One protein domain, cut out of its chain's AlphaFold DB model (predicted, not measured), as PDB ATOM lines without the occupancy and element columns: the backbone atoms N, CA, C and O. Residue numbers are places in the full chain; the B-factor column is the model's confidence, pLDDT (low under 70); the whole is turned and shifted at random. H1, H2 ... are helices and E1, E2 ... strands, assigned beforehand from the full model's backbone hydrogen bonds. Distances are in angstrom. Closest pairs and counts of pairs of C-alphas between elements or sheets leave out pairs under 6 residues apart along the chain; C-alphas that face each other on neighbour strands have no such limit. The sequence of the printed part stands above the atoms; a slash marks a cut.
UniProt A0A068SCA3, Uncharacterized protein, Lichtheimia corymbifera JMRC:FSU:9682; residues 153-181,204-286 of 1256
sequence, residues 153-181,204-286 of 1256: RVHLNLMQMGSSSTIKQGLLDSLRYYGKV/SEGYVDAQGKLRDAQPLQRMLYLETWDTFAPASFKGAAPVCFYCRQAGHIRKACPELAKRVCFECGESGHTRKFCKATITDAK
ATOM      1  N   ARG A 153      -8.520  -4.275  42.133       82.00
ATOM      2  CA  ARG A 153      -8.986  -3.758  40.846       82.00
ATOM      3  C   ARG A 153      -8.004  -2.711  40.331       82.00
ATOM      4  O   ARG A 153      -7.858  -1.654  40.947       82.00
ATOM      5  N   VAL A 154      -7.372  -3.014  39.201       84.00
ATOM      6  CA  VAL A 154      -6.401  -2.152  38.518       84.00
ATOM      7  C   VAL A 154      -7.045  -1.579  37.262       84.00
ATOM      8  O   VAL A 154      -7.557  -2.315  36.421       84.00
ATOM      9  N   HIS A 155      -7.015  -0.260  37.124       84.94
ATOM     10  CA  HIS A 155      -7.434   0.446  35.921       84.94
ATOM     11  C   HIS A 155      -6.198   0.858  35.120       84.94
ATOM     12  O   HIS A 155      -5.310   1.500  35.684       84.94
ATOM     13  N   LEU A 156      -6.146   0.500  33.834       81.12
ATOM     14  CA  LEU A 156      -5.102   0.923  32.893       81.12
ATOM     15  C   LEU A 156      -5.698   1.875  31.854       81.12
ATOM     16  O   LEU A 156      -6.814   1.654  31.381       81.12
ATOM     17  N   ASN A 157      -4.934   2.897  31.478       71.50
ATOM     18  CA  ASN A 157      -5.290   3.861  30.435       71.50
ATOM     19  C   ASN A 157      -4.208   3.887  29.343       71.50
ATOM     20  O   ASN A 157      -3.058   3.553  29.617       71.50
ATOM     21  N   LEU A 158      -4.557   4.373  28.145       63.81
ATOM     22  CA  LEU A 158      -3.640   4.580  27.008       63.81
ATOM     23  C   LEU A 158      -3.012   3.297  26.418       63.81
ATOM     24  O   LEU A 158      -1.914   3.344  25.867       63.81
ATOM     25  N   MET A 159      -3.707   2.155  26.480       70.88
ATOM     26  CA  MET A 159      -3.278   0.948  25.756       70.88
ATOM     27  C   MET A 159      -3.448   1.071  24.237       70.88
ATOM     28  O   MET A 159      -4.423   1.650  23.757       70.88
ATOM     29  N   GLN A 160      -2.519   0.476  23.480       60.50
ATOM     30  CA  GLN A 160      -2.534   0.494  22.014       60.50
ATOM     31  C   GLN A 160      -3.754  -0.227  21.409       60.50
ATOM     32  O   GLN A 160      -4.311  -1.172  21.978       60.50
ATOM     33  N   MET A 161      -4.145   0.214  20.210       57.88
ATOM     34  CA  MET A 161      -5.175  -0.426  19.391       57.88
ATOM     35  C   MET A 161      -4.677  -1.751  18.805       57.88
ATOM     36  O   MET A 161      -3.574  -1.835  18.276       57.88
ATOM     37  N   GLY A 162      -5.521  -2.780  18.852       60.66
ATOM     38  CA  GLY A 162      -5.199  -4.119  18.366       60.66
ATOM     39  C   GLY A 162      -6.403  -5.058  18.417       60.66
ATOM     40  O   GLY A 162      -7.467  -4.707  18.943       60.66
ATOM     41  N   SER A 163      -6.244  -6.262  17.861       63.09
ATOM     42  CA  SER A 163      -7.323  -7.254  17.827       63.09
ATOM     43  C   SER A 163      -7.691  -7.741  19.237       63.09
ATOM     44  O   SER A 163      -6.852  -7.793  20.141       63.09
ATOM     45  N   SER A 164      -8.956  -8.118  19.436       63.75
ATOM     46  CA  SER A 164      -9.467  -8.527  20.752       63.75
ATOM     47  C   SER A 164      -8.793  -9.782  21.318       63.75
ATOM     48  O   SER A 164      -8.687  -9.899  22.537       63.75
ATOM     49  N   SER A 165      -8.308 -10.695  20.469       67.00
ATOM     50  CA  SER A 165      -7.527 -11.863  20.896       67.00
ATOM     51  C   SER A 165      -6.093 -11.478  21.266       67.00
ATOM     52  O   SER A 165      -5.626 -11.869  22.334       67.00
ATOM     53  N   THR A 166      -5.427 -10.650  20.451       72.12
ATOM     54  CA  THR A 166      -4.059 -10.164  20.717       72.12
ATOM     55  C   THR A 166      -3.984  -9.389  22.035       72.12
ATOM     56  O   THR A 166      -3.122  -9.668  22.862       72.12
ATOM     57  N   ILE A 167      -4.930  -8.469  22.275       74.19
ATOM     58  CA  ILE A 167      -4.999  -7.694  23.525       74.19
ATOM     59  C   ILE A 167      -5.290  -8.599  24.727       74.19
ATOM     60  O   ILE A 167      -4.687  -8.411  25.781       74.19
ATOM     61  N   LYS A 168      -6.184  -9.589  24.591       79.94
ATOM     62  CA  LYS A 168      -6.481 -10.535  25.677       79.94
ATOM     63  C   LYS A 168      -5.233 -11.323  26.079       79.94
ATOM     64  O   LYS A 168      -4.913 -11.360  27.262       79.94
ATOM     65  N   GLN A 169      -4.561 -11.949  25.113       80.25
ATOM     66  CA  GLN A 169      -3.430 -12.831  25.393       80.25
ATOM     67  C   GLN A 169      -2.237 -12.037  25.939       80.25
ATOM     68  O   GLN A 169      -1.766 -12.331  27.032       80.25
ATOM     69  N   GLY A 170      -1.850 -10.947  25.266       80.31
ATOM     70  CA  GLY A 170      -0.736 -10.109  25.712       80.31
ATOM     71  C   GLY A 170      -0.942  -9.478  27.090       80.31
ATOM     72  O   GLY A 170       0.016  -9.334  27.841       80.31
ATOM     73  N   LEU A 171      -2.181  -9.148  27.483       84.56
ATOM     74  CA  LEU A 171      -2.448  -8.673  28.846       84.56
ATOM     75  C   LEU A 171      -2.324  -9.788  29.891       84.56
ATOM     76  O   LEU A 171      -1.871  -9.500  30.991       84.56
ATOM     77  N   LEU A 172      -2.697 -11.034  29.582       83.81
ATOM     78  CA  LEU A 172      -2.499 -12.158  30.505       83.81
ATOM     79  C   LEU A 172      -1.005 -12.472  30.671       83.81
ATOM     80  O   LEU A 172      -0.524 -12.568  31.800       83.81
ATOM     81  N   ASP A 173      -0.260 -12.538  29.564       82.81
ATOM     82  CA  ASP A 173       1.180 -12.817  29.577       82.81
ATOM     83  C   ASP A 173       1.996 -11.677  30.208       82.81
ATOM     84  O   ASP A 173       2.952 -11.936  30.934       82.81
ATOM     85  N   SER A 174       1.589 -10.419  30.008       85.19
ATOM     86  CA  SER A 174       2.234  -9.254  30.627       85.19
ATOM     87  C   SER A 174       1.889  -9.068  32.107       85.19
ATOM     88  O   SER A 174       2.730  -8.618  32.878       85.19
ATOM     89  N   LEU A 175       0.651  -9.361  32.531       86.19
ATOM     90  CA  LEU A 175       0.209  -9.073  33.902       86.19
ATOM     91  C   LEU A 175       0.486 -10.205  34.895       86.19
ATOM     92  O   LEU A 175       0.463  -9.932  36.093       86.19
ATOM     93  N   ARG A 176       0.811 -11.425  34.432       85.06
ATOM     94  CA  ARG A 176       1.178 -12.563  35.300       85.06
ATOM     95  C   ARG A 176       2.228 -12.193  36.350       85.06
ATOM     96  O   ARG A 176       2.110 -12.596  37.499       85.06
ATOM     97  N   TYR A 177       3.205 -11.359  35.983       83.62
ATOM     98  CA  TYR A 177       4.280 -10.911  36.871       83.62
ATOM     99  C   TYR A 177       3.792 -10.152  38.109       83.62
ATOM    100  O   TYR A 177       4.534 -10.077  39.080       83.62
ATOM    101  N   TYR A 178       2.572  -9.606  38.089       86.00
ATOM    102  CA  TYR A 178       1.964  -8.827  39.172       86.00
ATOM    103  C   TYR A 178       0.837  -9.576  39.907       86.00
ATOM    104  O   TYR A 178       0.131  -8.972  40.716       86.00
ATOM    105  N   GLY A 179       0.644 -10.867  39.612       83.31
ATOM    106  CA  GLY A 179      -0.364 -11.719  40.241       83.31
ATOM    107  C   GLY A 179      -1.285 -12.446  39.259       83.31
ATOM    108  O   GLY A 179      -1.280 -12.197  38.049       83.31
ATOM    109  N   LYS A 180      -2.142 -13.329  39.779       84.31
ATOM    110  CA  LYS A 180      -3.126 -14.048  38.955       84.31
ATOM    111  C   LYS A 180      -4.261 -13.124  38.524       84.31
ATOM    112  O   LYS A 180      -5.014 -12.596  39.343       84.31
ATOM    113  N   VAL A 181      -4.428 -12.947  37.217       84.50
ATOM    114  CA  VAL A 181      -5.542 -12.175  36.651       84.50
ATOM    115  C   VAL A 181      -6.808 -13.028  36.624       84.50
ATOM    116  O   VAL A 181      -6.880 -14.010  35.895       84.50
ATOM    117  N   SER A 204      -1.345 -11.919  45.620       75.25
ATOM    118  CA  SER A 204      -0.850 -12.942  46.553       75.25
ATOM    119  C   SER A 204      -0.473 -14.251  45.850       75.25
ATOM    120  O   SER A 204       0.364 -15.002  46.347       75.25
ATOM    121  N   GLU A 205      -1.047 -14.513  44.671       75.00
ATOM    122  CA  GLU A 205      -0.688 -15.660  43.837       75.00
ATOM    123  C   GLU A 205       0.544 -15.327  42.980       75.00
ATOM    124  O   GLU A 205       0.494 -14.459  42.107       75.00
ATOM    125  N   GLY A 206       1.657 -16.023  43.231       73.44
ATOM    126  CA  GLY A 206       2.892 -15.906  42.452       73.44
ATOM    127  C   GLY A 206       2.770 -16.420  41.009       73.44
ATOM    128  O   GLY A 206       1.791 -17.065  40.631       73.44
ATOM    129  N   TYR A 207       3.794 -16.160  40.195       79.81
ATOM    130  CA  TYR A 207       3.848 -16.551  38.783       79.81
ATOM    131  C   TYR A 207       4.919 -17.608  38.516       79.81
ATOM    132  O   TYR A 207       5.891 -17.738  39.256       79.81
ATOM    133  N   VAL A 208       4.756 -18.358  37.429       75.81
ATOM    134  CA  VAL A 208       5.759 -19.316  36.948       75.81
ATOM    135  C   VAL A 208       6.619 -18.634  35.884       75.81
ATOM    136  O   VAL A 208       6.084 -18.046  34.943       75.81
ATOM    137  N   ASP A 209       7.942 -18.675  36.045       75.19
ATOM    138  CA  ASP A 209       8.886 -18.117  35.074       75.19
ATOM    139  C   ASP A 209       9.060 -19.004  33.823       75.19
ATOM    140  O   ASP A 209       8.566 -20.132  33.743       75.19
ATOM    141  N   ALA A 210       9.789 -18.497  32.824       67.81
ATOM    142  CA  ALA A 210      10.051 -19.215  31.574       67.81
ATOM    143  C   ALA A 210      10.918 -20.485  31.743       67.81
ATOM    144  O   ALA A 210      11.109 -21.225  30.780       67.81
ATOM    145  N   GLN A 211      11.441 -20.746  32.945       69.25
ATOM    146  CA  GLN A 211      12.170 -21.960  33.314       69.25
ATOM    147  C   GLN A 211      11.302 -22.932  34.141       69.25
ATOM    148  O   GLN A 211      11.800 -23.958  34.604       69.25
ATOM    149  N   GLY A 212      10.007 -22.640  34.316       67.31
ATOM    150  CA  GLY A 212       9.060 -23.487  35.044       67.31
ATOM    151  C   GLY A 212       9.099 -23.320  36.566       67.31
ATOM    152  O   GLY A 212       8.501 -24.130  37.275       67.31
ATOM    153  N   LYS A 213       9.784 -22.298  37.094       71.56
ATOM    154  CA  LYS A 213       9.930 -22.077  38.538       71.56
ATOM    155  C   LYS A 213       8.944 -21.024  39.046       71.56
ATOM    156  O   LYS A 213       8.850 -19.932  38.491       71.56
ATOM    157  N   LEU A 214       8.235 -21.343  40.130       78.69
ATOM    158  CA  LEU A 214       7.352 -20.399  40.818       78.69
ATOM    159  C   LEU A 214       8.170 -19.279  41.492       78.69
ATOM    160  O   LEU A 214       9.205 -19.547  42.108       78.69
ATOM    161  N   ARG A 215       7.694 -18.037  41.376       77.88
ATOM    162  CA  ARG A 215       8.244 -16.824  41.995       77.88
ATOM    163  C   ARG A 215       7.123 -15.938  42.526       77.88
ATOM    164  O   ARG A 215       6.021 -15.931  41.982       77.88
ATOM    165  N   ASP A 216       7.433 -15.151  43.547       79.25
ATOM    166  CA  ASP A 216       6.493 -14.191  44.128       79.25
ATOM    167  C   ASP A 216       6.115 -13.089  43.126       79.25
ATOM    168  O   ASP A 216       6.917 -12.692  42.272       79.25
ATOM    169  N   ALA A 217       4.884 -12.586  43.228       81.81
ATOM    170  CA  ALA A 217       4.400 -11.502  42.382       81.81
ATOM    171  C   ALA A 217       5.150 -10.187  42.666       81.81
ATOM    172  O   ALA A 217       5.422  -9.822  43.810       81.81
ATOM    173  N   GLN A 218       5.454  -9.435  41.609       83.00
ATOM    174  CA  GLN A 218       5.987  -8.084  41.718       83.00
ATOM    175  C   GLN A 218       4.930  -7.140  42.321       83.00
ATOM    176  O   GLN A 218       3.747  -7.237  41.976       83.00
ATOM    177  N   PRO A 219       5.327  -6.173  43.168       78.31
ATOM    178  CA  PRO A 219       4.391  -5.215  43.743       78.31
ATOM    179  C   PRO A 219       3.766  -4.337  42.653       78.31
ATOM    180  O   PRO A 219       4.464  -3.797  41.792       78.31
ATOM    181  N   LEU A 220       2.447  -4.144  42.719       79.31
ATOM    182  CA  LEU A 220       1.726  -3.246  41.816       79.31
ATOM    183  C   LEU A 220       2.224  -1.800  41.976       79.31
ATOM    184  O   LEU A 220       2.199  -1.233  43.069       79.31
ATOM    185  N   GLN A 221       2.625  -1.178  40.869       78.75
ATOM    186  CA  GLN A 221       3.071   0.217  40.808       78.75
ATOM    187  C   GLN A 221       2.126   1.065  39.946       78.75
ATOM    188  O   GLN A 221       1.315   0.539  39.187       78.75
ATOM    189  N   ARG A 222       2.227   2.401  40.029       73.69
ATOM    190  CA  ARG A 222       1.438   3.315  39.169       73.69
ATOM    191  C   ARG A 222       1.871   3.344  37.701       73.69
ATOM    192  O   ARG A 222       1.161   3.929  36.890       73.69
ATOM    193  N   MET A 223       2.977   2.692  37.361       74.25
ATOM    194  CA  MET A 223       3.343   2.322  35.998       74.25
ATOM    195  C   MET A 223       3.619   0.816  36.018       74.25
ATOM    196  O   MET A 223       4.521   0.391  36.734       74.25
ATOM    197  N   LEU A 224       2.843   0.012  35.288       81.19
ATOM    198  CA  LEU A 224       3.107  -1.424  35.133       81.19
ATOM    199  C   LEU A 224       3.801  -1.652  33.792       81.19
ATOM    200  O   LEU A 224       3.363  -1.105  32.780       81.19
ATOM    201  N   TYR A 225       4.872  -2.442  33.781       82.44
ATOM    202  CA  TYR A 225       5.538  -2.830  32.542       82.44
ATOM    203  C   TYR A 225       4.745  -3.950  31.866       82.44
ATOM    204  O   TYR A 225       4.335  -4.906  32.522       82.44
ATOM    205  N   LEU A 226       4.515  -3.825  30.562       85.00
ATOM    206  CA  LEU A 226       3.792  -4.806  29.765       85.00
ATOM    207  C   LEU A 226       4.717  -5.368  28.685       85.00
ATOM    208  O   LEU A 226       4.851  -4.792  27.606       85.00
ATOM    209  N   GLU A 227       5.342  -6.502  29.005       79.94
ATOM    210  CA  GLU A 227       6.328  -7.209  28.178       79.94
ATOM    211  C   GLU A 227       5.882  -7.383  26.718       79.94
ATOM    212  O   GLU A 227       6.663  -7.140  25.805       79.94
ATOM    213  N   THR A 228       4.611  -7.723  26.473       80.00
ATOM    214  CA  THR A 228       4.095  -7.978  25.112       80.00
ATOM    215  C   THR A 228       4.055  -6.729  24.215       80.00
ATOM    216  O   THR A 228       3.872  -6.854  23.006       80.00
ATOM    217  N   TRP A 229       4.226  -5.531  24.783       77.69
ATOM    218  CA  TRP A 229       4.258  -4.255  24.058       77.69
ATOM    219  C   TRP A 229       5.505  -3.406  24.362       77.69
ATOM    220  O   TRP A 229       5.538  -2.254  23.934       77.69
ATOM    221  N   ASP A 230       6.483  -3.941  25.108       78.19
ATOM    222  CA  ASP A 230       7.688  -3.239  25.599       78.19
ATOM    223  C   ASP A 230       7.388  -1.807  26.094       78.19
ATOM    224  O   ASP A 230       7.909  -0.801  25.607       78.19
ATOM    225  N   THR A 231       6.413  -1.683  27.003       74.12
ATOM    226  CA  THR A 231       5.898  -0.366  27.396       74.12
ATOM    227  C   THR A 231       5.388  -0.308  28.831       74.12
ATOM    228  O   THR A 231       4.946  -1.304  29.400       74.12
ATOM    229  N   PHE A 232       5.414   0.888  29.421       75.62
ATOM    230  CA  PHE A 232       4.908   1.149  30.767       75.62
ATOM    231  C   PHE A 232       3.503   1.760  30.709       75.62
ATOM    232  O   PHE A 232       3.335   2.931  30.362       75.62
ATOM    233  N   ALA A 233       2.489   0.989  31.101       76.69
ATOM    234  CA  ALA A 233       1.101   1.436  31.148       76.69
ATOM    235  C   ALA A 233       0.771   2.126  32.491       76.69
ATOM    236  O   ALA A 233       1.038   1.555  33.556       76.69
ATOM    237  N   PRO A 234       0.163   3.329  32.489       75.25
ATOM    238  CA  PRO A 234      -0.229   4.020  33.715       75.25
ATOM    239  C   PRO A 234      -1.405   3.315  34.403       75.25
ATOM    240  O   PRO A 234      -2.470   3.119  33.811       75.25
ATOM    241  N   ALA A 235      -1.216   2.981  35.679       78.81
ATOM    242  CA  ALA A 235      -2.108   2.147  36.473       78.81
ATOM    243  C   ALA A 235      -2.709   2.886  37.680       78.81
ATOM    244  O   ALA A 235      -2.052   3.678  38.360       78.81
ATOM    245  N   SER A 236      -3.979   2.612  37.978       78.31
ATOM    246  CA  SER A 236      -4.696   3.169  39.133       78.31
ATOM    247  C   SER A 236      -5.488   2.105  39.885       78.31
ATOM    248  O   SER A 236      -6.329   1.420  39.310       78.31
ATOM    249  N   PHE A 237      -5.233   1.995  41.189       80.75
ATOM    250  CA  PHE A 237      -5.858   1.039  42.103       80.75
ATOM    251  C   PHE A 237      -5.951   1.626  43.525       80.75
ATOM    252  O   PHE A 237      -5.329   2.650  43.832       80.75
ATOM    253  N   LYS A 238      -6.750   1.000  44.402       63.19
ATOM    254  CA  LYS A 238      -6.902   1.418  45.808       63.19
ATOM    255  C   LYS A 238      -5.570   1.219  46.551       63.19
ATOM    256  O   LYS A 238      -5.044   0.116  46.539       63.19
ATOM    257  N   GLY A 239      -5.050   2.271  47.187       62.97
ATOM    258  CA  GLY A 239      -3.760   2.256  47.903       62.97
ATOM    259  C   GLY A 239      -2.551   2.760  47.098       62.97
ATOM    260  O   GLY A 239      -1.466   2.891  47.651       62.97
ATOM    261  N   ALA A 240      -2.710   3.091  45.813       65.00
ATOM    262  CA  ALA A 240      -1.593   3.509  44.965       65.00
ATOM    263  C   ALA A 240      -0.970   4.867  45.384       65.00
ATOM    264  O   ALA A 240      -1.654   5.899  45.405       65.00
ATOM    265  N   ALA A 241       0.346   4.875  45.646       59.06
ATOM    266  CA  ALA A 241       1.124   6.020  46.144       59.06
ATOM    267  C   ALA A 241       1.044   7.275  45.241       59.06
ATOM    268  O   ALA A 241       1.002   7.135  44.013       59.06
ATOM    269  N   PRO A 242       1.003   8.506  45.801       57.84
ATOM    270  CA  PRO A 242       0.748   9.744  45.051       57.84
ATOM    271  C   PRO A 242       1.747   9.976  43.910       57.84
ATOM    272  O   PRO A 242       2.922   9.644  44.030       57.84
ATOM    273  N   VAL A 243       1.271  10.561  42.807       59.34
ATOM    274  CA  VAL A 243       2.099  10.963  41.658       59.34
ATOM    275  C   VAL A 243       2.046  12.473  41.496       59.34
ATOM    276  O   VAL A 243       0.985  13.099  41.574       59.34
ATOM    277  N   CYS A 244       3.205  13.065  41.238       60.28
ATOM    278  CA  CYS A 244       3.340  14.493  41.070       60.28
ATOM    279  C   CYS A 244       2.872  14.933  39.678       60.28
ATOM    280  O   CYS A 244       3.534  14.679  38.675       60.28
ATOM    281  N   PHE A 245       1.784  15.704  39.608       54.22
ATOM    282  CA  PHE A 245       1.271  16.296  38.359       54.22
ATOM    283  C   PHE A 245       2.209  17.320  37.678       54.22
ATOM    284  O   PHE A 245       1.814  17.934  36.690       54.22
ATOM    285  N   TYR A 246       3.427  17.534  38.193       61.41
ATOM    286  CA  TYR A 246       4.466  18.345  37.550       61.41
ATOM    287  C   TYR A 246       5.566  17.474  36.919       61.41
ATOM    288  O   TYR A 246       5.646  17.405  35.697       61.41
ATOM    289  N   CYS A 247       6.365  16.753  37.719       68.69
ATOM    290  CA  CYS A 247       7.459  15.905  37.212       68.69
ATOM    291  C   CYS A 247       7.044  14.468  36.829       68.69
ATOM    292  O   CYS A 247       7.877  13.704  36.354       68.69
ATOM    293  N   ARG A 248       5.778  14.080  37.055       59.28
ATOM    294  CA  ARG A 248       5.198  12.737  36.827       59.28
ATOM    295  C   ARG A 248       5.825  11.576  37.616       59.28
ATOM    296  O   ARG A 248       5.413  10.436  37.429       59.28
ATOM    297  N   GLN A 249       6.743  11.845  38.541       63.34
ATOM    298  CA  GLN A 249       7.292  10.837  39.454       63.34
ATOM    299  C   GLN A 249       6.300  10.480  40.575       63.34
ATOM    300  O   GLN A 249       5.468  11.300  40.976       63.34
ATOM    301  N   ALA A 250       6.403   9.253  41.087       53.12
ATOM    302  CA  ALA A 250       5.643   8.775  42.240       53.12
ATOM    303  C   ALA A 250       6.282   9.193  43.583       53.12
ATOM    304  O   ALA A 250       7.407   9.687  43.634       53.12
ATOM    305  N   GLY A 251       5.544   8.994  44.675       55.06
ATOM    306  CA  GLY A 251       5.982   9.219  46.055       55.06
ATOM    307  C   GLY A 251       5.668  10.608  46.625       55.06
ATOM    308  O   GLY A 251       5.726  10.776  47.836       55.06
ATOM    309  N   HIS A 252       5.290  11.593  45.803       65.44
ATOM    310  CA  HIS A 252       5.008  12.954  46.277       65.44
ATOM    311  C   HIS A 252       3.919  13.676  45.466       65.44
ATOM    312  O   HIS A 252       3.623  13.331  44.321       65.44
ATOM    313  N   ILE A 253       3.317  14.706  46.068       63.59
ATOM    314  CA  ILE A 253       2.345  15.606  45.424       63.59
ATOM    315  C   ILE A 253       3.023  16.880  44.900       63.59
ATOM    316  O   ILE A 253       4.113  17.238  45.337       63.59
ATOM    317  N   ARG A 254       2.349  17.623  44.006       66.44
ATOM    318  CA  ARG A 254       2.900  18.834  43.362       66.44
ATOM    319  C   ARG A 254       3.464  19.878  44.348       66.44
ATOM    320  O   ARG A 254       4.497  20.462  44.043       66.44
ATOM    321  N   LYS A 255       2.828  20.072  45.513       66.19
ATOM    322  CA  LYS A 255       3.257  21.002  46.589       66.19
ATOM    323  C   LYS A 255       4.646  20.662  47.164       66.19
ATOM    324  O   LYS A 255       5.329  21.553  47.642       66.19
ATOM    325  N   ALA A 256       5.071  19.399  47.071       66.50
ATOM    326  CA  ALA A 256       6.351  18.884  47.566       66.50
ATOM    327  C   ALA A 256       7.291  18.434  46.425       66.50
ATOM    328  O   ALA A 256       8.104  17.531  46.600       66.50
ATOM    329  N   CYS A 257       7.148  18.999  45.221       71.62
ATOM    330  CA  CYS A 257       7.924  18.575  44.057       71.62
ATOM    331  C   CYS A 257       9.296  19.269  43.984       71.62
ATOM    332  O   CYS A 257       9.329  20.488  43.786       71.62
ATOM    333  N   PRO A 258      10.426  18.532  44.044       75.31
ATOM    334  CA  PRO A 258      11.759  19.141  44.018       75.31
ATOM    335  C   PRO A 258      12.046  19.868  42.696       75.31
ATOM    336  O   PRO A 258      12.657  20.934  42.702       75.31
ATOM    337  N   GLU A 259      11.537  19.369  41.567       75.19
ATOM    338  CA  GLU A 259      11.678  20.038  40.263       75.19
ATOM    339  C   GLU A 259      10.789  21.275  40.100       75.19
ATOM    340  O   GLU A 259      11.068  22.114  39.247       75.19
ATOM    341  N   LEU A 260       9.735  21.420  40.912       76.81
ATOM    342  CA  LEU A 260       8.930  22.640  40.937       76.81
ATOM    343  C   LEU A 260       9.531  23.678  41.897       76.81
ATOM    344  O   LEU A 260       9.571  24.858  41.560       76.81
ATOM    345  N   ALA A 261      10.054  23.240  43.048       77.00
ATOM    346  CA  ALA A 261      10.749  24.091  44.018       77.00
ATOM    347  C   ALA A 261      11.971  24.810  43.413       77.00
ATOM    348  O   ALA A 261      12.231  25.964  43.740       77.00
ATOM    349  N   LYS A 262      12.678  24.163  42.475       78.94
ATOM    350  CA  LYS A 262      13.799  24.752  41.720       78.94
ATOM    351  C   LYS A 262      13.397  25.839  40.714       78.94
ATOM    352  O   LYS A 262      14.278  26.536  40.217       78.94
ATOM    353  N   ARG A 263      12.115  25.966  40.342       72.12
ATOM    354  CA  ARG A 263      11.674  26.925  39.316       72.12
ATOM    355  C   ARG A 263      11.061  28.176  39.926       72.12
ATOM    356  O   ARG A 263      10.229  28.094  40.824       72.12
ATOM    357  N   VAL A 264      11.451  29.313  39.359       78.00
ATOM    358  CA  VAL A 264      10.934  30.648  39.669       78.00
ATOM    359  C   VAL A 264       9.755  30.980  38.750       78.00
ATOM    360  O   VAL A 264       9.761  30.652  37.561       78.00
ATOM    361  N   CYS A 265       8.731  31.626  39.297       71.62
ATOM    362  CA  CYS A 265       7.554  32.074  38.575       71.62
ATOM    363  C   CYS A 265       7.839  33.385  37.825       71.62
ATOM    364  O   CYS A 265       8.094  34.417  38.439       71.62
ATOM    365  N   PHE A 266       7.715  33.364  36.495       65.44
ATOM    366  CA  PHE A 266       7.953  34.507  35.594       65.44
ATOM    367  C   PHE A 266       7.002  35.718  35.760       65.44
ATOM    368  O   PHE A 266       7.017  36.604  34.911       65.44
ATOM    369  N   GLU A 267       6.145  35.753  36.786       63.06
ATOM    370  CA  GLU A 267       5.152  36.825  36.987       63.06
ATOM    371  C   GLU A 267       5.192  37.456  38.389       63.06
ATOM    372  O   GLU A 267       4.970  38.655  38.497       63.06
ATOM    373  N   CYS A 268       5.554  36.709  39.443       76.81
ATOM    374  CA  CYS A 268       5.802  37.271  40.783       76.81
ATOM    375  C   CYS A 268       7.254  37.143  41.282       76.81
ATOM    376  O   CYS A 268       7.587  37.718  42.312       76.81
ATOM    377  N   GLY A 269       8.120  36.381  40.603       72.75
ATOM    378  CA  GLY A 269       9.512  36.171  41.023       72.75
ATOM    379  C   GLY A 269       9.724  35.168  42.169       72.75
ATOM    380  O   GLY A 269      10.868  34.908  42.529       72.75
ATOM    381  N   GLU A 270       8.670  34.558  42.718       73.75
ATOM    382  CA  GLU A 270       8.784  33.521  43.758       73.75
ATOM    383  C   GLU A 270       8.967  32.112  43.171       73.75
ATOM    384  O   GLU A 270       8.540  31.826  42.050       73.75
ATOM    385  N   SER A 271       9.572  31.197  43.931       73.62
ATOM    386  CA  SER A 271       9.774  29.804  43.517       73.62
ATOM    387  C   SER A 271       8.615  28.868  43.894       73.62
ATOM    388  O   SER A 271       7.640  29.255  44.541       73.62
ATOM    389  N   GLY A 272       8.671  27.611  43.438       71.94
ATOM    390  CA  GLY A 272       7.715  26.570  43.842       71.94
ATOM    391  C   GLY A 272       6.371  26.584  43.108       71.94
ATOM    392  O   GLY A 272       5.514  25.741  43.384       71.94
ATOM    393  N   HIS A 273       6.173  27.473  42.133       74.25
ATOM    394  CA  HIS A 273       4.989  27.466  41.276       74.25
ATOM    395  C   HIS A 273       5.275  27.975  39.850       74.25
ATOM    396  O   HIS A 273       6.390  28.336  39.491       74.25
ATOM    397  N   THR A 274       4.258  27.929  38.987       75.88
ATOM    398  CA  THR A 274       4.333  28.339  37.571       75.88
ATOM    399  C   THR A 274       3.244  29.362  37.285       75.88
ATOM    400  O   THR A 274       2.154  29.168  37.813       75.88
ATOM    401  N   ARG A 275       3.472  30.325  36.377       69.50
ATOM    402  CA  ARG A 275       2.563  31.444  36.027       69.50
ATOM    403  C   ARG A 275       1.053  31.149  36.118       69.50
ATOM    404  O   ARG A 275       0.337  31.863  36.800       69.50
ATOM    405  N   LYS A 276       0.578  30.038  35.534       57.09
ATOM    406  CA  LYS A 276      -0.836  29.583  35.580       57.09
ATOM    407  C   LYS A 276      -1.435  29.390  36.998       57.09
ATOM    408  O   LYS A 276      -2.643  29.251  37.130       57.09
ATOM    409  N   PHE A 277      -0.605  29.350  38.036       60.38
ATOM    410  CA  PHE A 277      -0.972  29.181  39.448       60.38
ATOM    411  C   PHE A 277      -0.287  30.243  40.332       60.38
ATOM    412  O   PHE A 277       0.050  29.971  41.481       60.38
ATOM    413  N   CYS A 278       0.001  31.419  39.769       64.75
ATOM    414  CA  CYS A 278       0.591  32.551  40.476       64.75
ATOM    415  C   CYS A 278      -0.483  33.315  41.257       64.75
ATOM    416  O   CYS A 278      -1.490  33.722  40.680       64.75
ATOM    417  N   LYS A 279      -0.269  33.536  42.563       61.28
ATOM    418  CA  LYS A 279      -1.221  34.294  43.396       61.28
ATOM    419  C   LYS A 279      -1.350  35.758  42.956       61.28
ATOM    420  O   LYS A 279      -2.445  36.300  43.023       61.28
ATOM    421  N   ALA A 280      -0.277  36.370  42.447       56.78
ATOM    422  CA  ALA A 280      -0.297  37.762  41.981       56.78
ATOM    423  C   ALA A 280      -1.185  37.992  40.739       56.78
ATOM    424  O   ALA A 280      -1.588  39.120  40.478       56.78
ATOM    425  N   THR A 281      -1.522  36.935  39.991       51.38
ATOM    426  CA  THR A 281      -2.389  37.007  38.800       51.38
ATOM    427  C   THR A 281      -3.876  36.793  39.131       51.38
ATOM    428  O   THR A 281      -4.703  36.713  38.223       51.38
ATOM    429  N   ILE A 282      -4.234  36.679  40.417       53.03
ATOM    430  CA  ILE A 282      -5.607  36.469  40.901       53.03
ATOM    431  C   ILE A 282      -6.019  37.689  41.733       53.03
ATOM    432  O   ILE A 282      -5.765  37.761  42.930       53.03
ATOM    433  N   THR A 283      -6.677  38.656  41.093       48.12
ATOM    434  CA  THR A 283      -7.139  39.901  41.738       48.12
ATOM    435  C   THR A 283      -8.398  39.733  42.594       48.12
ATOM    436  O   THR A 283      -8.834  40.692  43.225       48.12
ATOM    437  N   ASP A 284      -9.012  38.546  42.610       49.75
ATOM    438  CA  ASP A 284     -10.252  38.285  43.341       49.75
ATOM    439  C   ASP A 284      -9.981  37.565  44.672       49.75
ATOM    440  O   ASP A 284      -9.742  36.354  44.730       49.75
ATOM    441  N   ALA A 285     -10.053  38.327  45.765       43.81
ATOM    442  CA  ALA A 285      -9.859  37.820  47.120       43.81
ATOM    443  C   ALA A 285     -10.872  36.725  47.506       43.81
ATOM    444  O   ALA A 285     -10.540  35.862  48.321       43.81
ATOM    445  N   LYS A 286     -12.075  36.692  46.902       46.84
ATOM    446  CA  LYS A 286     -13.035  35.602  47.140       46.84
ATOM    447  C   LYS A 286     -12.557  34.284  46.544       46.84
ATOM    448  O   LYS A 286     -12.764  33.255  47.172       46.84
TER     449      LYS A 286
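This is residues 153 to 181 and 204 to 286 of the 1256 residues of an uncharacterized protein of Lichtheimia corymbifera JMRC:FSU:9682 (UniProt A0A068SCA3). There is little regular structure: a small antiparallel sheet, E1 E3 E2, has H1 beside E2, and a looping tail, residues 237 to 286, runs off. Of 112 printed residues, two named helices and three strands, mixed, in the order E1 H1 E2 E3 H2, hold 33. The whole is only just extended, close to loose, with radius of gyration of the C-alphas 20.3 A and spans 63, 30 and 26 A.

Find E1, residues 153 to 156, from C-alpha 153 at (-8.986, -3.758, 40.846); then E3, residues 231 to 236, and E2, residues 223 to 226. H1, residues 164 to 178, runs 21.7 A; H2, residues 258 to 261, ends at (10.749, 24.091, 44.018).

E3 is antiparallel to E1, with N 155 and O 236 2.8 A apart, and forms a hairpin with E2, with N 226 and O 231 2.8 A apart. H1 only grazes the sheet; 9 of its 11 O i to N i+4 pairs are within hydrogen-bond range.

Residues 182 to 203 are cut out, C-alphas 181 and 204 being 11.0 A apart. The E3 to H2 link is long. Low pLDDT marks, for instance, residues 275 to 286.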